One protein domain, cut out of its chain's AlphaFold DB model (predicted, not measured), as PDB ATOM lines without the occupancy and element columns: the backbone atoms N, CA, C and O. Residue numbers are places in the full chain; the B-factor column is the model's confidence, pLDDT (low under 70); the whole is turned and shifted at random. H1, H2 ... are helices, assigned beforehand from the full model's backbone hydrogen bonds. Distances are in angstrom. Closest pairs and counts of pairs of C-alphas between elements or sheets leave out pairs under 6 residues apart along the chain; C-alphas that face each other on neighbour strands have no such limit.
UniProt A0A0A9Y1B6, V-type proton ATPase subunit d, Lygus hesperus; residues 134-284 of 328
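This is residues 134 to 284 of the 328 residues of the protein "V-type proton ATPase subunit d" of Lygus hesperus (UniProt A0A0A9Y1B6). Three long helices lie side by side in a row, H2 in the middle with H1 and H6 running opposite to it, while the short helices H3, H4 and H5 gather toward the end of the row where H2 ends. The long link from H3 to H4 packs on H2 with residues 204 and 205, and its residues 218 to 223 stick out. The printed part has 151 residues with six named helices, H1 to H6 in chain order, and no named strand; the class is all helix. It is compact, with a radius of gyration of the C-alphas of 15.9 A, and spans 48 by 36 by 28 A.

H1, residues 134 to 154, begins at C-alpha 134 (-35.282, -32.479, -19.844) and is 30.6 A long. H2, residues 156 to 183, is 40.6 A long. H3 is residues 194 to 200, H4 residues 234 to 241 and H5 residues 245 to 255. H6, residues 261 to 275, is 21.7 A long and ends at C-alpha 275 (-49.817, -59.914, -16.246).

H2 is the hub. H1 and H2 form a hairpin at 13 degrees, closest at the C-alphas of Cys 151 and Trp 159, 5.5 A. H2 touches H6 at 3 degrees, opposite ways, closest at the C-alphas of Val 165 and Leu 272, 6.4 A. H3 touches H1 at a steep tilt of 41 degrees, with C-alphas 138 and 200 closest at 5.0 A. H4 and H5 form a hairpin, closest at C-alphas 241 and 248, 5.5 A. H1 and H6 are apart. Every O i to N i+4 pair is within hydrogen-bond range in H1, H4, H5 and H6; H2 has 23 of 24, and H3 has 0 of 3 but 4 of 4 O i to N i+3 pairs.

The C-alphas farthest apart, of Asn 218 and Gln 280, are 48.9 A apart. The printed part has no cut. The link from H3 to H4 is long. Residues 184 to 196, 213 to 226, 229 to 230 and 232 are under pLDDT 70.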
ATOM      1  N   VAL A 134     -35.095 -32.377 -18.388       81.00
ATOM      2  CA  VAL A 134     -35.282 -32.479 -19.844       81.00
ATOM      3  C   VAL A 134     -34.187 -33.346 -20.451       81.00
ATOM      4  O   VAL A 134     -34.481 -34.226 -21.260       81.00
ATOM      5  N   ILE A 135     -32.948 -33.166 -19.991       82.81
ATOM      6  CA  ILE A 135     -31.804 -34.001 -20.377       82.81
ATOM      7  C   ILE A 135     -32.069 -35.465 -19.997       82.81
ATOM      8  O   ILE A 135     -31.946 -36.359 -20.834       82.81
ATOM      9  N   PHE A 136     -32.528 -35.710 -18.763       85.75
ATOM     10  CA  PHE A 136     -32.923 -37.050 -18.319       85.75
ATOM     11  C   PHE A 136     -34.062 -37.627 -19.165       85.75
ATOM     12  O   PHE A 136     -33.995 -38.785 -19.573       85.75
ATOM     13  N   ALA A 137     -35.086 -36.831 -19.482       86.06
ATOM     14  CA  ALA A 137     -36.200 -37.283 -20.307       86.06
ATOM     15  C   ALA A 137     -35.770 -37.687 -21.725       86.06
ATOM     16  O   ALA A 137     -36.293 -38.670 -22.255       86.06
ATOM     17  N   HIS A 138     -34.811 -36.972 -22.315       86.25
ATOM     18  CA  HIS A 138     -34.261 -37.301 -23.627       86.25
ATOM     19  C   HIS A 138     -33.394 -38.566 -23.583       86.25
ATOM     20  O   HIS A 138     -33.566 -39.467 -24.400       86.25
ATOM     21  N   LEU A 139     -32.505 -38.694 -22.595       89.00
ATOM     22  CA  LEU A 139     -31.682 -39.899 -22.441       89.00
ATOM     23  C   LEU A 139     -32.530 -41.140 -22.138       89.00
ATOM     24  O   LEU A 139     -32.252 -42.220 -22.659       89.00
ATOM     25  N   ARG A 140     -33.614 -40.982 -21.367       90.06
ATOM     26  CA  ARG A 140     -34.585 -42.054 -21.121       90.06
ATOM     27  C   ARG A 140     -35.270 -42.508 -22.406       90.06
ATOM     28  O   ARG A 140     -35.468 -43.707 -22.569       90.06
ATOM     29  N   LYS A 141     -35.587 -41.591 -23.329       90.00
ATOM     30  CA  LYS A 141     -36.099 -41.949 -24.660       90.00
ATOM     31  C   LYS A 141     -35.111 -42.843 -25.412       90.00
ATOM     32  O   LYS A 141     -35.505 -43.910 -25.870       90.00
ATOM     33  N   ILE A 142     -33.844 -42.436 -25.506       90.94
ATOM     34  CA  ILE A 142     -32.823 -43.203 -26.241       90.94
ATOM     35  C   ILE A 142     -32.648 -44.597 -25.613       90.94
ATOM     36  O   ILE A 142     -32.590 -45.606 -26.315       90.94
ATOM     37  N   TRP A 143     -32.621 -44.672 -24.280       94.25
ATOM     38  CA  TRP A 143     -32.564 -45.944 -23.560       94.25
ATOM     39  C   TRP A 143     -33.793 -46.831 -23.820       94.25
ATOM     40  O   TRP A 143     -33.630 -48.030 -24.049       94.25
ATOM     41  N   LEU A 144     -35.007 -46.267 -23.832       92.75
ATOM     42  CA  LEU A 144     -36.238 -47.008 -24.138       92.75
ATOM     43  C   LEU A 144     -36.216 -47.587 -25.558       92.75
ATOM     44  O   LEU A 144     -36.606 -48.739 -25.747       92.75
ATOM     45  N   GLU A 145     -35.739 -46.823 -26.541       91.38
ATOM     46  CA  GLU A 145     -35.621 -47.273 -27.935       91.38
ATOM     47  C   GLU A 145     -34.598 -48.419 -28.082       91.38
ATOM     48  O   GLU A 145     -34.871 -49.406 -28.771       91.38
ATOM     49  N   ASP A 146     -33.468 -48.359 -27.370       92.56
ATOM     50  CA  ASP A 146     -32.464 -49.437 -27.332       92.56
ATOM     51  C   ASP A 146     -32.986 -50.699 -26.622       92.56
ATOM     52  O   ASP A 146     -32.815 -51.815 -27.118       92.56
ATOM     53  N   MET A 147     -33.691 -50.540 -25.496       92.62
ATOM     54  CA  MET A 147     -34.368 -51.644 -24.806       92.62
ATOM     55  C   MET A 147     -35.407 -52.320 -25.703       92.62
ATOM     56  O   MET A 147     -35.475 -53.551 -25.760       92.62
ATOM     57  N   TYR A 148     -36.198 -51.529 -26.427       93.19
ATOM     58  CA  TYR A 148     -37.198 -52.025 -27.367       93.19
ATOM     59  C   TYR A 148     -36.544 -52.811 -28.511       93.19
ATOM     60  O   TYR A 148     -36.946 -53.946 -28.781       93.19
ATOM     61  N   ALA A 149     -35.486 -52.267 -29.120       93.25
ATOM     62  CA  ALA A 149     -34.723 -52.947 -30.164       93.25
ATOM     63  C   ALA A 149     -34.116 -54.266 -29.660       93.25
ATOM     64  O   ALA A 149     -34.244 -55.298 -30.321       93.25
ATOM     65  N   PHE A 150     -33.526 -54.277 -28.460       93.31
ATOM     66  CA  PHE A 150     -32.995 -55.501 -27.867       93.31
ATOM     67  C   PHE A 150     -34.092 -56.551 -27.645       93.31
ATOM     68  O   PHE A 150     -33.932 -57.702 -28.056       93.31
ATOM     69  N   CYS A 151     -35.239 -56.168 -27.078       93.06
ATOM     70  CA  CYS A 151     -36.354 -57.094 -26.864       93.06
ATOM     71  C   CYS A 151     -36.905 -57.662 -28.179       93.06
ATOM     72  O   CYS A 151     -37.312 -58.825 -28.222       93.06
ATOM     73  N   GLN A 152     -36.863 -56.884 -29.263       92.56
ATOM     74  CA  GLN A 152     -37.253 -57.348 -30.591       92.56
ATOM     75  C   GLN A 152     -36.316 -58.448 -31.111       92.56
ATOM     76  O   GLN A 152     -36.787 -59.394 -31.743       92.56
ATOM     77  N   THR A 153     -35.013 -58.370 -30.813       93.88
ATOM     78  CA  THR A 153     -34.051 -59.423 -31.196       93.88
ATOM     79  C   THR A 153     -34.262 -60.740 -30.449       93.88
ATOM     80  O   THR A 153     -33.978 -61.800 -31.001       93.88
ATOM     81  N   LEU A 154     -34.783 -60.693 -29.217       90.69
ATOM     82  CA  LEU A 154     -35.085 -61.891 -28.428       90.69
ATOM     83  C   LEU A 154     -36.302 -62.646 -28.973       90.69
ATOM     84  O   LEU A 154     -36.316 -63.876 -28.990       90.69
ATOM     85  N   GLY A 155     -37.321 -61.909 -29.419       91.00
ATOM     86  CA  GLY A 155     -38.553 -62.483 -29.949       91.00
ATOM     87  C   GLY A 155     -39.342 -63.321 -28.931       91.00
ATOM     88  O   GLY A 155     -39.190 -63.202 -27.711       91.00
ATOM     89  N   GLY A 156     -40.237 -64.164 -29.452       90.25
ATOM     90  CA  GLY A 156     -41.050 -65.090 -28.661       90.25
ATOM     91  C   GLY A 156     -42.005 -64.411 -27.673       90.25
ATOM     92  O   GLY A 156     -42.471 -63.292 -27.885       90.25
ATOM     93  N   GLU A 157     -42.298 -65.111 -26.577       89.62
ATOM     94  CA  GLU A 157     -43.186 -64.629 -25.509       89.62
ATOM     95  C   GLU A 157     -42.579 -63.444 -24.743       89.62
ATOM     96  O   GLU A 157     -43.289 -62.502 -24.396       89.62
ATOM     97  N   THR A 158     -41.248 -63.426 -24.590       90.94
ATOM     98  CA  THR A 158     -40.522 -62.294 -23.991       90.94
ATOM     99  C   THR A 158     -40.838 -60.997 -24.727       90.94
ATOM    100  O   THR A 158     -41.159 -59.998 -24.085       90.94
ATOM    101  N   TRP A 159     -40.776 -61.005 -26.063       93.25
ATOM    102  CA  TRP A 159     -41.106 -59.835 -26.870       93.25
ATOM    103  C   TRP A 159     -42.566 -59.413 -26.710       93.25
ATOM    104  O   TRP A 159     -42.822 -58.237 -26.486       93.25
ATOM    105  N   ALA A 160     -43.516 -60.348 -26.796       91.88
ATOM    106  CA  ALA A 160     -44.940 -60.023 -26.720       91.88
ATOM    107  C   ALA A 160     -45.299 -59.329 -25.394       91.88
ATOM    108  O   ALA A 160     -45.941 -58.279 -25.399       91.88
ATOM    109  N   THR A 161     -44.813 -59.873 -24.278       92.06
ATOM    110  CA  THR A 161     -45.030 -59.313 -22.941       92.06
ATOM    111  C   THR A 161     -44.288 -57.992 -22.749       92.06
ATOM    112  O   THR A 161     -44.871 -57.005 -22.305       92.06
ATOM    113  N   MET A 162     -42.997 -57.941 -23.093       92.75
ATOM    114  CA  MET A 162     -42.175 -56.755 -22.854       92.75
ATOM    115  C   MET A 162     -42.571 -55.589 -23.760       92.75
ATOM    116  O   MET A 162     -42.521 -54.443 -23.326       92.75
ATOM    117  N   LYS A 163     -43.039 -55.865 -24.982       93.31
ATOM    118  CA  LYS A 163     -43.569 -54.846 -25.889       93.31
ATOM    119  C   LYS A 163     -44.753 -54.112 -25.263       93.31
ATOM    120  O   LYS A 163     -44.746 -52.889 -25.246       93.31
ATOM    121  N   GLU A 164     -45.732 -54.830 -24.702       92.56
ATOM    122  CA  GLU A 164     -46.884 -54.193 -24.042       92.56
ATOM    123  C   GLU A 164     -46.452 -53.279 -22.883       92.56
ATOM    124  O   GLU A 164     -47.030 -52.207 -22.693       92.56
ATOM    125  N   VAL A 165     -45.432 -53.692 -22.124       93.38
ATOM    126  CA  VAL A 165     -44.888 -52.928 -20.992       93.38
ATOM    127  C   VAL A 165     -44.104 -51.697 -21.460       93.38
ATOM    128  O   VAL A 165     -44.314 -50.609 -20.929       93.38
ATOM    129  N   LEU A 166     -43.230 -51.842 -22.461       93.62
ATOM    130  CA  LEU A 166     -42.430 -50.743 -23.010       93.62
ATOM    131  C   LEU A 166     -43.286 -49.719 -23.760       93.62
ATOM    132  O   LEU A 166     -43.060 -48.522 -23.603       93.62
ATOM    133  N   ASP A 167     -44.291 -50.175 -24.515       93.12
ATOM    134  CA  ASP A 167     -45.260 -49.298 -25.178       93.12
ATOM    135  C   ASP A 167     -45.976 -48.424 -24.138       93.12
ATOM    136  O   ASP A 167     -46.091 -47.210 -24.303       93.12
ATOM    137  N   PHE A 168     -46.405 -49.030 -23.024       93.44
ATOM    138  CA  PHE A 168     -47.040 -48.295 -21.936       93.44
ATOM    139  C   PHE A 168     -46.088 -47.303 -21.259       93.44
ATOM    140  O   PHE A 168     -46.506 -46.190 -20.943       93.44
ATOM    141  N   GLU A 169     -44.829 -47.681 -21.035       91.62
ATOM    142  CA  GLU A 169     -43.833 -46.816 -20.395       91.62
ATOM    143  C   GLU A 169     -43.475 -45.606 -21.273       91.62
ATOM    144  O   GLU A 169     -43.380 -44.483 -20.773       91.62
ATOM    145  N   ALA A 170     -43.354 -45.808 -22.587       91.62
ATOM    146  CA  ALA A 170     -43.158 -44.732 -23.555       91.62
ATOM    147  C   ALA A 170     -44.353 -43.766 -23.583       91.62
ATOM    148  O   ALA A 170     -44.173 -42.546 -23.503       91.62
ATOM    149  N   ASP A 171     -45.574 -44.308 -23.627       91.19
ATOM    150  CA  ASP A 171     -46.805 -43.518 -23.615       91.19
ATOM    151  C   ASP A 171     -46.951 -42.736 -22.297       91.19
ATOM    152  O   ASP A 171     -47.272 -41.545 -22.298       91.19
ATOM    153  N   ARG A 172     -46.654 -43.375 -21.159       90.75
ATOM    154  CA  ARG A 172     -46.645 -42.738 -19.838       90.75
ATOM    155  C   ARG A 172     -45.635 -41.599 -19.780       90.75
ATOM    156  O   ARG A 172     -45.992 -40.519 -19.318       90.75
ATOM    157  N   HIS A 173     -44.405 -41.824 -20.244       88.81
ATOM    158  CA  HIS A 173     -43.355 -40.804 -20.276       88.81
ATOM    159  C   HIS A 173     -43.805 -39.578 -21.081       88.81
ATOM    160  O   HIS A 173     -43.699 -38.449 -20.601       88.81
ATOM    161  N   ALA A 174     -44.413 -39.790 -22.252       88.12
ATOM    162  CA  ALA A 174     -44.963 -38.708 -23.065       88.12
ATOM    163  C   ALA A 174     -46.088 -37.938 -22.346       88.12
ATOM    164  O   ALA A 174     -46.077 -36.704 -22.324       88.12
ATOM    165  N   ILE A 175     -47.034 -38.646 -21.716       88.19
ATOM    166  CA  ILE A 175     -48.134 -38.032 -20.954       88.19
ATOM    167  C   ILE A 175     -47.597 -37.231 -19.760       88.19
ATOM    168  O   ILE A 175     -48.041 -36.105 -19.535       88.19
ATOM    169  N   GLU A 176     -46.640 -37.777 -19.005       87.06
ATOM    170  CA  GLU A 176     -46.040 -37.111 -17.844       87.06
ATOM    171  C   GLU A 176     -45.278 -35.841 -18.252       87.06
ATOM    172  O   GLU A 176     -45.427 -34.815 -17.587       87.06
ATOM    173  N   ILE A 177     -44.539 -35.852 -19.369       84.94
ATOM    174  CA  ILE A 177     -43.877 -34.648 -19.909       84.94
ATOM    175  C   ILE A 177     -44.908 -33.560 -20.229       84.94
ATOM    176  O   ILE A 177     -44.756 -32.408 -19.804       84.94
ATOM    177  N   VAL A 178     -45.977 -33.902 -20.954       84.56
ATOM    178  CA  VAL A 178     -47.016 -32.930 -21.332       84.56
ATOM    179  C   VAL A 178     -47.730 -32.397 -20.093       84.56
ATOM    180  O   VAL A 178     -47.817 -31.185 -19.914       84.56
ATOM    181  N   HIS A 179     -48.162 -33.275 -19.192       85.00
ATOM    182  CA  HIS A 179     -48.846 -32.880 -17.964       85.00
ATOM    183  C   HIS A 179     -47.965 -31.988 -17.071       85.00
ATOM    184  O   HIS A 179     -48.401 -30.926 -16.628       85.00
ATOM    185  N   ASN A 180     -46.702 -32.362 -16.840       83.75
ATOM    186  CA  ASN A 180     -45.801 -31.595 -15.975       83.75
ATOM    187  C   ASN A 180     -45.422 -30.243 -16.589       83.75
ATOM    188  O   ASN A 180     -45.356 -29.237 -15.879       83.75
ATOM    189  N   SER A 181     -45.221 -30.193 -17.906       79.62
ATOM    190  CA  SER A 181     -44.929 -28.936 -18.600       79.62
ATOM    191  C   SER A 181     -46.101 -27.945 -18.546       79.62
ATOM    192  O   SER A 181     -45.863 -26.741 -18.430       79.62
ATOM    193  N   ILE A 182     -47.350 -28.429 -18.552       79.19
ATOM    194  CA  ILE A 182     -48.555 -27.610 -18.336       79.19
ATOM    195  C   ILE A 182     -48.648 -27.170 -16.869       79.19
ATOM    196  O   ILE A 182     -48.788 -25.976 -16.597       79.19
ATOM    197  N   ALA A 183     -48.523 -28.111 -15.927       72.00
ATOM    198  CA  ALA A 183     -48.701 -27.865 -14.496       72.00
ATOM    199  C   ALA A 183     -47.692 -26.853 -13.927       72.00
ATOM    200  O   ALA A 183     -48.065 -25.974 -13.149       72.00
ATOM    201  N   VAL A 184     -46.423 -26.949 -14.337       69.56
ATOM    202  CA  VAL A 184     -45.341 -26.060 -13.876       69.56
ATOM    203  C   VAL A 184     -45.292 -24.755 -14.685       69.56
ATOM    204  O   VAL A 184     -44.567 -23.836 -14.316       69.56
ATOM    205  N   LYS A 185     -46.077 -24.636 -15.774       64.50
ATOM    206  CA  LYS A 185     -45.942 -23.566 -16.784       64.50
ATOM    207  C   LYS A 185     -44.476 -23.370 -17.192       64.50
ATOM    208  O   LYS A 185     -43.980 -22.249 -17.247       64.50
ATOM    209  N   SER A 186     -43.784 -24.486 -17.416       60.72
ATOM    210  CA  SER A 186     -42.377 -24.495 -17.823       60.72
ATOM    211  C   SER A 186     -42.214 -23.769 -19.163       60.72
ATOM    212  O   SER A 186     -43.162 -23.703 -19.950       60.72
ATOM    213  N   THR A 187     -41.002 -23.291 -19.449       61.72
ATOM    214  CA  THR A 187     -40.586 -22.742 -20.753       61.72
ATOM    215  C   THR A 187     -40.924 -23.675 -21.918       61.72
ATOM    216  O   THR A 187     -41.141 -23.214 -23.034       61.72
ATOM    217  N   LEU A 188     -41.070 -24.981 -21.662       60.47
ATOM    218  CA  LEU A 188     -41.547 -25.974 -22.627       60.47
ATOM    219  C   LEU A 188     -43.018 -25.789 -23.043       60.47
ATOM    220  O   LEU A 188     -43.438 -26.373 -24.037       60.47
ATOM    221  N   ASN A 189     -43.835 -25.048 -22.287       61.31
ATOM    222  CA  ASN A 189     -45.225 -24.713 -22.633       61.31
ATOM    223  C   ASN A 189     -45.372 -23.453 -23.476       61.31
ATOM    224  O   ASN A 189     -46.461 -23.202 -24.018       61.31
ATOM    225  N   ASP A 190     -44.284 -22.711 -23.658       65.06
ATOM    226  CA  ASP A 190     -44.269 -21.571 -24.556       65.06
ATOM    227  C   ASP A 190     -44.432 -22.042 -26.005       65.06
ATOM    228  O   ASP A 190     -43.795 -23.016 -26.409       65.06
ATOM    229  N   PRO A 191     -45.269 -21.368 -26.819       60.69
ATOM    230  CA  PRO A 191     -45.535 -21.770 -28.200       60.69
ATOM    231  C   PRO A 191     -44.282 -22.025 -29.051       60.69
ATOM    232  O   PRO A 191     -44.331 -22.876 -29.932       60.69
ATOM    233  N   ALA A 192     -43.174 -21.330 -28.769       60.41
ATOM    234  CA  ALA A 192     -41.898 -21.488 -29.469       60.41
ATOM    235  C   ALA A 192     -41.146 -22.785 -29.103       60.41
ATOM    236  O   ALA A 192     -40.558 -23.411 -29.979       60.41
ATOM    237  N   ASN A 193     -41.213 -23.233 -27.844       66.00
ATOM    238  CA  ASN A 193     -40.459 -24.393 -27.344       66.00
ATOM    239  C   ASN A 193     -41.288 -25.684 -27.314       66.00
ATOM    240  O   ASN A 193     -40.783 -26.753 -26.977       66.00
ATOM    241  N   ARG A 194     -42.569 -25.635 -27.694       67.75
ATOM    242  CA  ARG A 194     -43.409 -26.840 -27.790       67.75
ATOM    243  C   ARG A 194     -42.901 -27.849 -28.816       67.75
ATOM    244  O   ARG A 194     -43.151 -29.039 -28.652       67.75
ATOM    245  N   ILE A 195     -42.185 -27.379 -29.834       65.62
ATOM    246  CA  ILE A 195     -41.527 -28.236 -30.827       65.62
ATOM    247  C   ILE A 195     -40.437 -29.076 -30.144       65.62
ATOM    248  O   ILE A 195     -40.356 -30.273 -30.381       65.62
ATOM    249  N   GLN A 196     -39.706 -28.508 -29.179       69.62
ATOM    250  CA  GLN A 196     -38.680 -29.236 -28.420       69.62
ATOM    251  C   GLN A 196     -39.269 -30.381 -27.580       69.62
ATOM    252  O   GLN A 196     -38.599 -31.381 -27.346       69.62
ATOM    253  N   ARG A 197     -40.552 -30.313 -27.172       74.44
ATOM    254  CA  ARG A 197     -41.215 -31.447 -26.491       74.44
ATOM    255  C   ARG A 197     -41.268 -32.694 -27.366       74.44
ATOM    256  O   ARG A 197     -41.222 -33.806 -26.853       74.44
ATOM    257  N   GLN A 198     -41.384 -32.506 -28.674       75.88
ATOM    258  CA  GLN A 198     -41.520 -33.590 -29.635       75.88
ATOM    259  C   GLN A 198     -40.246 -34.426 -29.745       75.88
ATOM    260  O   GLN A 198     -40.309 -35.638 -29.938       75.88
ATOM    261  N   GLU A 199     -39.091 -33.794 -29.550       78.44
ATOM    262  CA  GLU A 199     -37.800 -34.475 -29.505       78.44
ATOM    263  C   GLU A 199     -37.685 -35.410 -28.292       78.44
ATOM    264  O   GLU A 199     -36.969 -36.410 -28.363       78.44
ATOM    265  N   LEU A 200     -38.435 -35.142 -27.214       81.12
ATOM    266  CA  LEU A 200     -38.458 -35.945 -25.985       81.12
ATOM    267  C   LEU A 200     -39.372 -37.175 -26.075       81.12
ATOM    268  O   LEU A 200     -39.250 -38.083 -25.252       81.12
ATOM    269  N   PHE A 201     -40.295 -37.221 -27.040       83.81
ATOM    270  CA  PHE A 201     -41.203 -38.357 -27.192       83.81
ATOM    271  C   PHE A 201     -40.515 -39.523 -27.893       83.81
ATOM    272  O   PHE A 201     -39.781 -39.336 -28.867       83.81
ATOM    273  N   CYS A 202     -40.768 -40.732 -27.398       83.25
ATOM    274  CA  CYS A 202     -40.270 -41.954 -28.015       83.25
ATOM    275  C   CYS A 202     -41.035 -42.239 -29.313       83.25
ATOM    276  O   CYS A 202     -42.230 -41.952 -29.408       83.25
ATOM    277  N   ASN A 203     -40.369 -42.862 -30.284       83.75
ATOM    278  CA  ASN A 203     -40.999 -43.293 -31.540       83.75
ATOM    279  C   ASN A 203     -41.688 -44.672 -31.427       83.75
ATOM    280  O   ASN A 203     -41.808 -45.404 -32.408       83.75
ATOM    281  N   ILE A 204     -42.104 -45.044 -30.215       84.81
ATOM    282  CA  ILE A 204     -42.738 -46.321 -29.860       84.81
ATOM    283  C   ILE A 204     -43.953 -46.051 -28.961       84.81
ATOM    284  O   ILE A 204     -44.111 -44.934 -28.465       84.81
ATOM    285  N   GLY A 205     -44.797 -47.060 -28.737       85.69
ATOM    286  CA  GLY A 205     -46.029 -46.921 -27.958       85.69
ATOM    287  C   GLY A 205     -47.295 -46.849 -28.804       85.69
ATOM    288  O   GLY A 205     -47.259 -46.793 -30.035       85.69
ATOM    289  N   LYS A 206     -48.448 -46.865 -28.131       85.00
ATOM    290  CA  LYS A 206     -49.765 -46.802 -28.788       85.00
ATOM    291  C   LYS A 206     -50.122 -45.380 -29.192       85.00
ATOM    292  O   LYS A 206     -50.969 -45.194 -30.059       85.00
ATOM    293  N   LEU A 207     -49.496 -44.386 -28.560       82.31
ATOM    294  CA  LEU A 207     -49.668 -42.977 -28.899       82.31
ATOM    295  C   LEU A 207     -48.886 -42.575 -30.155       82.31
ATOM    296  O   LEU A 207     -49.186 -41.533 -30.740       82.31
ATOM    297  N   TYR A 208     -47.923 -43.387 -30.591       81.00
ATOM    298  CA  TYR A 208     -47.235 -43.205 -31.862       81.00
ATOM    299  C   TYR A 208     -47.976 -43.963 -32.980       81.00
ATOM    300  O   TYR A 208     -48.268 -45.147 -32.810       81.00
ATOM    301  N   PRO A 209     -48.284 -43.340 -34.136       76.94
ATOM    302  CA  PRO A 209     -47.930 -41.980 -34.564       76.94
ATOM    303  C   PRO A 209     -48.980 -40.901 -34.218       76.94
ATOM    304  O   PRO A 209     -48.710 -39.712 -34.365       76.94
ATOM    305  N   ASP A 210     -50.181 -41.268 -33.774       76.44
ATOM    306  CA  ASP A 210     -51.335 -40.353 -33.704       76.44
ATOM    307  C   ASP A 210     -51.130 -39.092 -32.839       76.44
ATOM    308  O   ASP A 210     -51.626 -38.012 -33.181       76.44
ATOM    309  N   CYS A 211     -50.431 -39.223 -31.711       74.06
ATOM    310  CA  CYS A 211     -50.265 -38.174 -30.705       74.06
ATOM    311  C   CYS A 211     -48.814 -37.684 -30.578       74.06
ATOM    312  O   CYS A 211     -48.597 -36.518 -30.250       74.06
ATOM    313  N   THR A 212     -47.823 -38.544 -30.827       72.44
ATOM    314  CA  THR A 212     -46.395 -38.249 -30.589       72.44
ATOM    315  C   THR A 212     -45.567 -38.064 -31.861       72.44
ATOM    316  O   THR A 212     -44.381 -37.754 -31.764       72.44
ATOM    317  N   CYS A 213     -46.151 -38.224 -33.055       69.00
ATOM    318  CA  CYS A 213     -45.396 -38.133 -34.307       69.00
ATOM    319  C   CYS A 213     -44.726 -36.768 -34.500       69.00
ATOM    320  O   CYS A 213     -45.367 -35.746 -34.259       69.00
ATOM    321  N   GLN A 214     -43.476 -36.829 -34.982       62.59
ATOM    322  CA  GLN A 214     -42.742 -35.920 -35.880       62.59
ATOM    323  C   GLN A 214     -43.587 -34.982 -36.748       62.59
ATOM    324  O   GLN A 214     -44.126 -35.455 -37.742       62.59
ATOM    325  N   VAL A 215     -43.739 -33.693 -36.444       59.78
ATOM    326  CA  VAL A 215     -44.516 -32.786 -37.302       59.78
ATOM    327  C   VAL A 215     -43.730 -31.514 -37.521       59.78
ATOM    328  O   VAL A 215     -43.488 -30.763 -36.579       59.78
ATOM    329  N   ASP A 216     -43.392 -31.267 -38.783       55.78
ATOM    330  CA  ASP A 216     -42.754 -30.030 -39.204       55.78
ATOM    331  C   ASP A 216     -43.651 -28.840 -38.854       55.78
ATOM    332  O   ASP A 216     -44.870 -28.873 -39.046       55.78
ATOM    333  N   ALA A 217     -43.046 -27.744 -38.392       53.09
ATOM    334  CA  ALA A 217     -43.764 -26.526 -38.002       53.09
ATOM    335  C   ALA A 217     -44.706 -25.985 -39.104       53.09
ATOM    336  O   ALA A 217     -45.693 -25.314 -38.804       53.09
ATOM    337  N   ASN A 218     -44.426 -26.318 -40.370       49.78
ATOM    338  CA  ASN A 218     -45.185 -25.897 -41.548       49.78
ATOM    339  C   ASN A 218     -46.281 -26.885 -41.980       49.78
ATOM    340  O   ASN A 218     -47.080 -26.566 -42.862       49.78
ATOM    341  N   THR A 219     -46.355 -28.077 -41.383       57.25
ATOM    342  CA  THR A 219     -47.412 -29.036 -41.699       57.25
ATOM    343  C   THR A 219     -48.708 -28.597 -41.026       57.25
ATOM    344  O   THR A 219     -48.874 -28.639 -39.801       57.25
ATOM    345  N   ILE A 220     -49.673 -28.184 -41.849       54.03
ATOM    346  CA  ILE A 220     -51.039 -27.883 -41.418       54.03
ATOM    347  C   ILE A 220     -51.718 -29.207 -41.054       54.03
ATOM    348  O   ILE A 220     -52.430 -29.812 -41.848       54.03
ATOM    349  N   LEU A 221     -51.476 -29.685 -39.834       55.72
ATOM    350  CA  LEU A 221     -52.303 -30.734 -39.258       55.72
ATOM    351  C   LEU A 221     -53.730 -30.193 -39.065       55.72
ATOM    352  O   LEU A 221     -53.873 -29.055 -38.589       55.72
ATOM    353  N   PRO A 222     -54.768 -30.997 -39.354       54.44
ATOM    354  CA  PRO A 222     -56.155 -30.625 -39.089       54.44
ATOM    355  C   PRO A 222     -56.342 -30.245 -37.614       54.44
ATOM    356  O   PRO A 222     -55.642 -30.756 -36.740       54.44
ATOM    357  N   SER A 223     -57.299 -29.359 -37.313       50.81
ATOM    358  CA  SER A 223     -57.605 -28.918 -35.937       50.81
ATOM    359  C   SER A 223     -57.989 -30.067 -34.993       50.81
ATOM    360  O   SER A 223     -57.915 -29.917 -33.779       50.81
ATOM    361  N   THR A 224     -58.355 -31.220 -35.554       51.53
ATOM    362  CA  THR A 224     -58.656 -32.490 -34.873       51.53
ATOM    363  C   THR A 224     -57.406 -33.324 -34.555       51.53
ATOM    364  O   THR A 224     -57.511 -34.415 -33.998       51.53
ATOM    365  N   SER A 225     -56.210 -32.873 -34.940       58.69
ATOM    366  CA  SER A 225     -54.979 -33.608 -34.659       58.69
ATOM    367  C   SER A 225     -54.686 -33.608 -33.159       58.69
ATOM    368  O   SER A 225     -54.594 -32.559 -32.525       58.69
ATOM    369  N   ARG A 226     -54.507 -34.810 -32.609       63.28
ATOM    370  CA  ARG A 226     -54.282 -35.093 -31.183       63.28
ATOM    371  C   ARG A 226     -52.814 -34.912 -30.765       63.28
ATOM    372  O   ARG A 226     -52.386 -35.454 -29.751       63.28
ATOM    373  N   ASN A 227     -52.034 -34.170 -31.555       73.50
ATOM    374  CA  ASN A 227     -50.591 -34.068 -31.377       73.50
ATOM    375  C   ASN A 227     -50.228 -33.297 -30.098       73.50
ATOM    376  O   ASN A 227     -50.641 -32.151 -29.899       73.50
ATOM    377  N   PHE A 228     -49.395 -33.917 -29.266       73.81
ATOM    378  CA  PHE A 228     -48.939 -33.405 -27.976       73.81
ATOM    379  C   PHE A 228     -48.138 -32.098 -28.072       73.81
ATOM    380  O   PHE A 228     -48.120 -31.322 -27.114       73.81
ATOM    381  N   SER A 229     -47.553 -31.790 -29.234       65.50
ATOM    382  CA  SER A 229     -46.887 -30.503 -29.491       65.50
ATOM    383  C   SER A 229     -47.847 -29.304 -29.458       65.50
ATOM    384  O   SER A 229     -47.439 -28.184 -29.157       65.50
ATOM    385  N   ARG A 230     -49.146 -29.500 -29.716       66.06
ATOM    386  CA  ARG A 230     -50.139 -28.408 -29.729       66.06
ATOM    387  C   ARG A 230     -50.917 -28.275 -28.419       66.06
ATOM    388  O   ARG A 230     -51.625 -27.286 -28.235       66.06
ATOM    389  N   ILE A 231     -50.767 -29.232 -27.503       71.06
ATOM    390  CA  ILE A 231     -51.529 -29.289 -26.253       71.06
ATOM    391  C   ILE A 231     -50.961 -28.293 -25.239       71.06
ATOM    392  O   ILE A 231     -49.807 -28.373 -24.813       71.06
ATOM    393  N   ASN A 232     -51.811 -27.351 -24.836       69.38
ATOM    394  CA  ASN A 232     -51.510 -26.287 -23.878       69.38
ATOM    395  C   ASN A 232     -52.355 -26.361 -22.592       69.38
ATOM    396  O   ASN A 232     -52.053 -25.648 -21.637       69.38
ATOM    397  N   VAL A 233     -53.411 -27.183 -22.572       76.12
ATOM    398  CA  VAL A 233     -54.377 -27.298 -21.466       76.12
ATOM    399  C   VAL A 233     -54.700 -28.771 -21.203       76.12
ATOM    400  O   VAL A 233     -54.852 -29.550 -22.143       76.12
ATOM    401  N   ASP A 234     -54.896 -29.131 -19.933       74.94
ATOM    402  CA  ASP A 234     -55.236 -30.499 -19.505       74.94
ATOM    403  C   ASP A 234     -56.523 -31.041 -20.148       74.94
ATOM    404  O   ASP A 234     -56.638 -32.232 -20.420       74.94
ATOM    405  N   ALA A 235     -57.490 -30.172 -20.458       79.31
ATOM    406  CA  ALA A 235     -58.706 -30.549 -21.180       79.31
ATOM    407  C   ALA A 235     -58.412 -31.053 -22.607       79.31
ATOM    408  O   ALA A 235     -59.043 -32.000 -23.069       79.31
ATOM    409  N   ALA A 236     -57.425 -30.462 -23.290       80.12
ATOM    410  CA  ALA A 236     -57.000 -30.918 -24.611       80.12
ATOM    411  C   ALA A 236     -56.205 -32.234 -24.526       80.12
ATOM    412  O   ALA A 236     -56.343 -33.081 -25.406       80.12
ATOM    413  N   LEU A 237     -55.443 -32.444 -23.444       80.50
ATOM    414  CA  LEU A 237     -54.809 -33.733 -23.148       80.50
ATOM    415  C   LEU A 237     -55.853 -34.838 -22.931       80.50
ATOM    416  O   LEU A 237     -55.720 -35.925 -23.488       80.50
ATOM    417  N   ALA A 238     -56.921 -34.541 -22.184       81.06
ATOM    418  CA  ALA A 238     -58.029 -35.469 -21.970       81.06
ATOM    419  C   ALA A 238     -58.723 -35.857 -23.286       81.06
ATOM    420  O   ALA A 238     -58.918 -37.041 -23.544       81.06
ATOM    421  N   ALA A 239     -59.020 -34.877 -24.147       82.44
ATOM    422  CA  ALA A 239     -59.640 -35.120 -25.451       82.44
ATOM    423  C   ALA A 239     -58.739 -35.943 -26.394       82.44
ATOM    424  O   ALA A 239     -59.216 -36.820 -27.112       82.44
ATOM    425  N   ALA A 240     -57.423 -35.706 -26.376       81.12
ATOM    426  CA  ALA A 240     -56.473 -36.485 -27.173       81.12
ATOM    427  C   ALA A 240     -56.422 -37.966 -26.754       81.12
ATOM    428  O   ALA A 240     -56.236 -38.853 -27.592       81.12
ATOM    429  N   LEU A 241     -56.610 -38.231 -25.461       83.00
ATOM    430  CA  LEU A 241     -56.487 -39.558 -24.862       83.00
ATOM    431  C   LEU A 241     -57.816 -40.317 -24.743       83.00
ATOM    432  O   LEU A 241     -57.799 -41.495 -24.398       83.00
ATOM    433  N   GLU A 242     -58.947 -39.697 -25.088       83.00
ATOM    434  CA  GLU A 242     -60.288 -40.299 -25.007       83.00
ATOM    435  C   GLU A 242     -60.406 -41.606 -25.811       83.00
ATOM    436  O   GLU A 242     -61.043 -42.561 -25.369       83.00
ATOM    437  N   VAL A 243     -59.717 -41.681 -26.953       84.06
ATOM    438  CA  VAL A 243     -59.695 -42.857 -27.844       84.06
ATOM    439  C   VAL A 243     -59.028 -44.075 -27.194       84.06
ATOM    440  O   VAL A 243     -59.277 -45.207 -27.604       84.06
ATOM    441  N   TYR A 244     -58.198 -43.870 -26.169       85.69
ATOM    442  CA  TYR A 244     -57.443 -44.926 -25.505       85.69
ATOM    443  C   TYR A 244     -58.048 -45.227 -24.125       85.69
ATOM    444  O   TYR A 244     -57.823 -44.467 -23.180       85.69
ATOM    445  N   PRO A 245     -58.763 -46.357 -23.947       85.12
ATOM    446  CA  PRO A 245     -59.528 -46.620 -22.726       85.12
ATOM    447  C   PRO A 245     -58.686 -46.599 -21.445       85.12
ATOM    448  O   PRO A 245     -59.120 -46.059 -20.430       85.12
ATOM    449  N   THR A 246     -57.467 -47.147 -21.493       85.44
ATOM    450  CA  THR A 246     -56.550 -47.193 -20.344       85.44
ATOM    451  C   THR A 246     -56.162 -45.793 -19.865       85.44
ATOM    452  O   THR A 246     -56.185 -45.527 -18.663       85.44
ATOM    453  N   TYR A 247     -55.849 -44.883 -20.793       87.19
ATOM    454  CA  TYR A 247     -55.427 -43.518 -20.468       87.19
ATOM    455  C   TYR A 247     -56.623 -42.619 -20.141       87.19
ATOM    456  O   TYR A 247     -56.561 -41.854 -19.180       87.19
ATOM    457  N   SER A 248     -57.737 -42.771 -20.859       86.31
ATOM    458  CA  SER A 248     -58.991 -42.058 -20.591       86.31
ATOM    459  C   SER A 248     -59.488 -42.302 -19.159       86.31
ATOM    460  O   SER A 248     -59.736 -41.356 -18.410       86.31
ATOM    461  N   GLN A 249     -59.503 -43.564 -18.709       86.62
ATOM    462  CA  GLN A 249     -59.864 -43.902 -17.326       86.62
ATOM    463  C   GLN A 249     -58.901 -43.302 -16.293       86.62
ATOM    464  O   GLN A 249     -59.334 -42.894 -15.213       86.62
ATOM    465  N   ALA A 250     -57.598 -43.251 -16.590       84.44
ATOM    466  CA  ALA A 250     -56.612 -42.651 -15.692       84.44
ATOM    467  C   ALA A 250     -56.835 -41.137 -15.533       84.44
ATOM    468  O   ALA A 250     -56.778 -40.614 -14.417       84.44
ATOM    469  N   ILE A 251     -57.166 -40.444 -16.626       84.56
ATOM    470  CA  ILE A 251     -57.479 -39.010 -16.616       84.56
ATOM    471  C   ILE A 251     -58.790 -38.738 -15.892       84.56
ATOM    472  O   ILE A 251     -58.835 -37.827 -15.069       84.56
ATOM    473  N   GLN A 252     -59.829 -39.542 -16.125       85.31
ATOM    474  CA  GLN A 252     -61.109 -39.399 -15.429       85.31
ATOM    475  C   GLN A 252     -60.931 -39.522 -13.908       85.31
ATOM    476  O   GLN A 252     -61.358 -38.646 -13.160       85.31
ATOM    477  N   LYS A 253     -60.178 -40.530 -13.445       83.25
ATOM    478  CA  LYS A 253     -59.834 -40.690 -12.019       83.25
ATOM    479  C   LYS A 253     -59.073 -39.490 -11.444       83.25
ATOM    480  O   LYS A 253     -59.229 -39.180 -10.260       83.25
ATOM    481  N   SER A 254     -58.259 -38.827 -12.267       81.12
ATOM    482  CA  SER A 254     -57.561 -37.594 -11.896       81.12
ATOM    483  C   SER A 254     -58.501 -36.384 -11.842       81.12
ATOM    484  O   SER A 254     -58.390 -35.565 -10.928       81.12
ATOM    485  N   GLN A 255     -59.446 -36.269 -12.780       79.88
ATOM    486  CA  GLN A 255     -60.451 -35.197 -12.818       79.88
ATOM    487  C   GLN A 255     -61.421 -35.280 -11.636       79.88
ATOM    488  O   GLN A 255     -61.701 -34.262 -11.000       79.88
ATOM    489  N   ASP A 256     -61.824 -36.497 -11.266       79.88
ATOM    490  CA  ASP A 256     -62.667 -36.777 -10.099       79.88
ATOM    491  C   ASP A 256     -61.936 -36.534  -8.760       79.88
ATOM    492  O   ASP A 256     -62.511 -36.703  -7.684       79.88
ATOM    493  N   ARG A 257     -60.652 -36.133  -8.803       74.69
ATOM    494  CA  ARG A 257     -59.765 -35.888  -7.648       74.69
ATOM    495  C   ARG A 257     -59.656 -37.076  -6.686       74.69
ATOM    496  O   ARG A 257     -59.297 -36.896  -5.521       74.69
ATOM    497  N   VAL A 258     -59.930 -38.289  -7.170       74.00
ATOM    498  CA  VAL A 258     -59.808 -39.529  -6.390       74.00
ATOM    499  C   VAL A 258     -58.332 -39.858  -6.157       74.00
ATOM    500  O   VAL A 258     -57.940 -40.251  -5.058       74.00
ATOM    501  N   MET A 259     -57.501 -39.670  -7.183       78.81
ATOM    502  CA  MET A 259     -56.053 -39.892  -7.152       78.81
ATOM    503  C   MET A 259     -55.346 -38.948  -8.128       78.81
ATOM    504  O   MET A 259     -55.999 -38.325  -8.958       78.81
ATOM    505  N   SER A 260     -54.023 -38.806  -8.024       84.44
ATOM    506  CA  SER A 260     -53.271 -38.026  -9.018       84.44
ATOM    507  C   SER A 260     -53.161 -38.791 -10.343       84.44
ATOM    508  O   SER A 260     -53.212 -40.021 -10.344       84.44
ATOM    509  N   LEU A 261     -52.969 -38.085 -11.464       85.62
ATOM    510  CA  LEU A 261     -52.750 -38.720 -12.769       85.62
ATOM    511  C   LEU A 261     -51.561 -39.693 -12.740       85.62
ATOM    512  O   LEU A 261     -51.673 -40.806 -13.244       85.62
ATOM    513  N   SER A 262     -50.452 -39.307 -12.099       85.62
ATOM    514  CA  SER A 262     -49.279 -40.180 -11.960       85.62
ATOM    515  C   SER A 262     -49.606 -41.437 -11.147       85.62
ATOM    516  O   SER A 262     -49.260 -42.538 -11.568       85.62
ATOM    517  N   ASP A 263     -50.357 -41.311 -10.044       86.50
ATOM    518  CA  ASP A 263     -50.809 -42.478  -9.275       86.50
ATOM    519  C   ASP A 263     -51.710 -43.387 -10.134       86.50
ATOM    520  O   ASP A 263     -51.527 -44.602 -10.141       86.50
ATOM    521  N   ALA A 264     -52.648 -42.819 -10.901       87.75
ATOM    522  CA  ALA A 264     -53.544 -43.578 -11.774       87.75
ATOM    523  C   ALA A 264     -52.795 -44.345 -12.878       87.75
ATOM    524  O   ALA A 264     -53.132 -45.496 -13.163       87.75
ATOM    525  N   LEU A 265     -51.761 -43.735 -13.467       89.94
ATOM    526  CA  LEU A 265     -50.892 -44.391 -14.445       89.94
ATOM    527  C   LEU A 265     -50.052 -45.496 -13.794       89.94
ATOM    528  O   LEU A 265     -49.963 -46.583 -14.359       89.94
ATOM    529  N   LYS A 266     -49.536 -45.290 -12.573       89.44
ATOM    530  CA  LYS A 266     -48.855 -46.351 -11.806       89.44
ATOM    531  C   LYS A 266     -49.767 -47.554 -11.538       89.44
ATOM    532  O   LYS A 266     -49.312 -48.691 -11.602       89.44
ATOM    533  N   TYR A 267     -51.063 -47.350 -11.280       90.25
ATOM    534  CA  TYR A 267     -52.014 -48.466 -11.147       90.25
ATOM    535  C   TYR A 267     -52.134 -49.293 -12.435       90.25
ATOM    536  O   TYR A 267     -52.188 -50.522 -12.371       90.25
ATOM    537  N   ALA A 268     -52.182 -48.630 -13.593       90.81
ATOM    538  CA  ALA A 268     -52.216 -49.310 -14.885       90.81
ATOM    539  C   ALA A 268     -50.891 -50.037 -15.180       90.81
ATOM    540  O   ALA A 268     -50.920 -51.176 -15.643       90.81
ATOM    541  N   GLU A 269     -49.754 -49.430 -14.826       91.69
ATOM    542  CA  GLU A 269     -48.427 -50.049 -14.913       91.69
ATOM    543  C   GLU A 269     -48.370 -51.354 -14.110       91.69
ATOM    544  O   GLU A 269     -48.043 -52.407 -14.653       91.69
ATOM    545  N   VAL A 270     -48.766 -51.319 -12.831       92.81
ATOM    546  CA  VAL A 270     -48.767 -52.501 -11.954       92.81
ATOM    547  C   VAL A 270     -49.635 -53.618 -12.526       92.81
ATOM    548  O   VAL A 270     -49.246 -54.780 -12.454       92.81
ATOM    549  N   ALA A 271     -50.791 -53.295 -13.113       91.94
ATOM    550  CA  ALA A 271     -51.653 -54.297 -13.736       91.94
ATOM    551  C   ALA A 271     -50.967 -55.003 -14.921       91.94
ATOM    552  O   ALA A 271     -51.082 -56.222 -15.050       91.94
ATOM    553  N   LEU A 272     -50.215 -54.264 -15.745       91.75
ATOM    554  CA  LEU A 272     -49.432 -54.836 -16.847       91.75
ATOM    555  C   LEU A 272     -48.254 -55.668 -16.333       91.75
ATOM    556  O   LEU A 272     -48.066 -56.796 -16.776       91.75
ATOM    557  N   LEU A 273     -47.506 -55.159 -15.349       92.94
ATOM    558  CA  LEU A 273     -46.377 -55.883 -14.757       92.94
ATOM    559  C   LEU A 273     -46.823 -57.180 -14.069       92.94
ATOM    560  O   LEU A 273     -46.097 -58.167 -14.122       92.94
ATOM    561  N   LYS A 274     -48.018 -57.208 -13.459       92.50
ATOM    562  CA  LYS A 274     -48.623 -58.430 -12.900       92.50
ATOM    563  C   LYS A 274     -48.918 -59.464 -13.982       92.50
ATOM    564  O   LYS A 274     -48.556 -60.622 -13.812       92.50
ATOM    565  N   LYS A 275     -49.519 -59.041 -15.099       91.38
ATOM    566  CA  LYS A 275     -49.817 -59.914 -16.246       91.38
ATOM    567  C   LYS A 275     -48.546 -60.574 -16.800       91.38
ATOM    568  O   LYS A 275     -48.591 -61.713 -17.252       91.38
ATOM    569  N   SER A 276     -47.390 -59.913 -16.691       89.81
ATOM    570  CA  SER A 276     -46.096 -60.501 -17.059       89.81
ATOM    571  C   SER A 276     -45.697 -61.732 -16.233       89.81
ATOM    572  O   SER A 276     -44.795 -62.449 -16.648       89.81
ATOM    573  N   PHE A 277     -46.326 -62.008 -15.085       90.94
ATOM    574  CA  PHE A 277     -46.074 -63.230 -14.305       90.94
ATOM    575  C   PHE A 277     -46.930 -64.425 -14.745       90.94
ATOM    576  O   PHE A 277     -46.631 -65.546 -14.340       90.94
ATOM    577  N   ASP A 278     -47.958 -64.211 -15.574       89.56
ATOM    578  CA  ASP A 278     -48.830 -65.293 -16.051       89.56
ATOM    579  C   ASP A 278     -48.141 -66.160 -17.121       89.56
ATOM    580  O   ASP A 278     -48.452 -67.344 -17.264       89.56
ATOM    581  N   GLY A 279     -47.193 -65.578 -17.862       83.94
ATOM    582  CA  GLY A 279     -46.408 -66.272 -18.883       83.94
ATOM    583  C   GLY A 279     -45.220 -67.053 -18.313       83.94
ATOM    584  O   GLY A 279     -44.648 -66.684 -17.282       83.94
ATOM    585  N   GLN A 280     -44.809 -68.124 -18.997       86.94
ATOM    586  CA  GLN A 280     -43.705 -69.003 -18.579       86.94
ATOM    587  C   GLN A 280     -42.509 -68.897 -19.536       86.94
ATOM    588  O   GLN A 280     -42.643 -68.491 -20.682       86.94
ATOM    589  N   CYS A 281     -41.307 -69.257 -19.067       87.44
ATOM    590  CA  CYS A 281     -40.087 -69.295 -19.893       87.44
ATOM    591  C   CYS A 281     -39.728 -67.971 -20.609       87.44
ATOM    592  O   CYS A 281     -39.125 -67.982 -21.682       87.44
ATOM    593  N   GLN A 282     -40.036 -66.828 -19.991       90.50
ATOM    594  CA  GLN A 282     -39.728 -65.489 -20.501       90.50
ATOM    595  C   GLN A 282     -38.807 -64.711 -19.554       90.50
ATOM    596  O   GLN A 282     -38.896 -64.852 -18.334       90.50
ATOM    597  N   ILE A 283     -37.941 -63.852 -20.104       91.12
ATOM    598  CA  ILE A 283     -37.021 -63.034 -19.287       91.12
ATOM    599  C   ILE A 283     -37.630 -61.692 -18.852       91.12
ATOM    600  O   ILE A 283     -37.114 -61.038 -17.948       91.12
ATOM    601  N   SER A 284     -38.766 -61.299 -19.435       91.38
ATOM    602  CA  SER A 284     -39.536 -60.100 -19.062       91.38
ATOM    603  C   SER A 284     -39.928 -60.080 -17.575       91.38
ATOM    604  O   SER A 284     -40.085 -59.012 -16.983       91.38
TER     605      SER A 284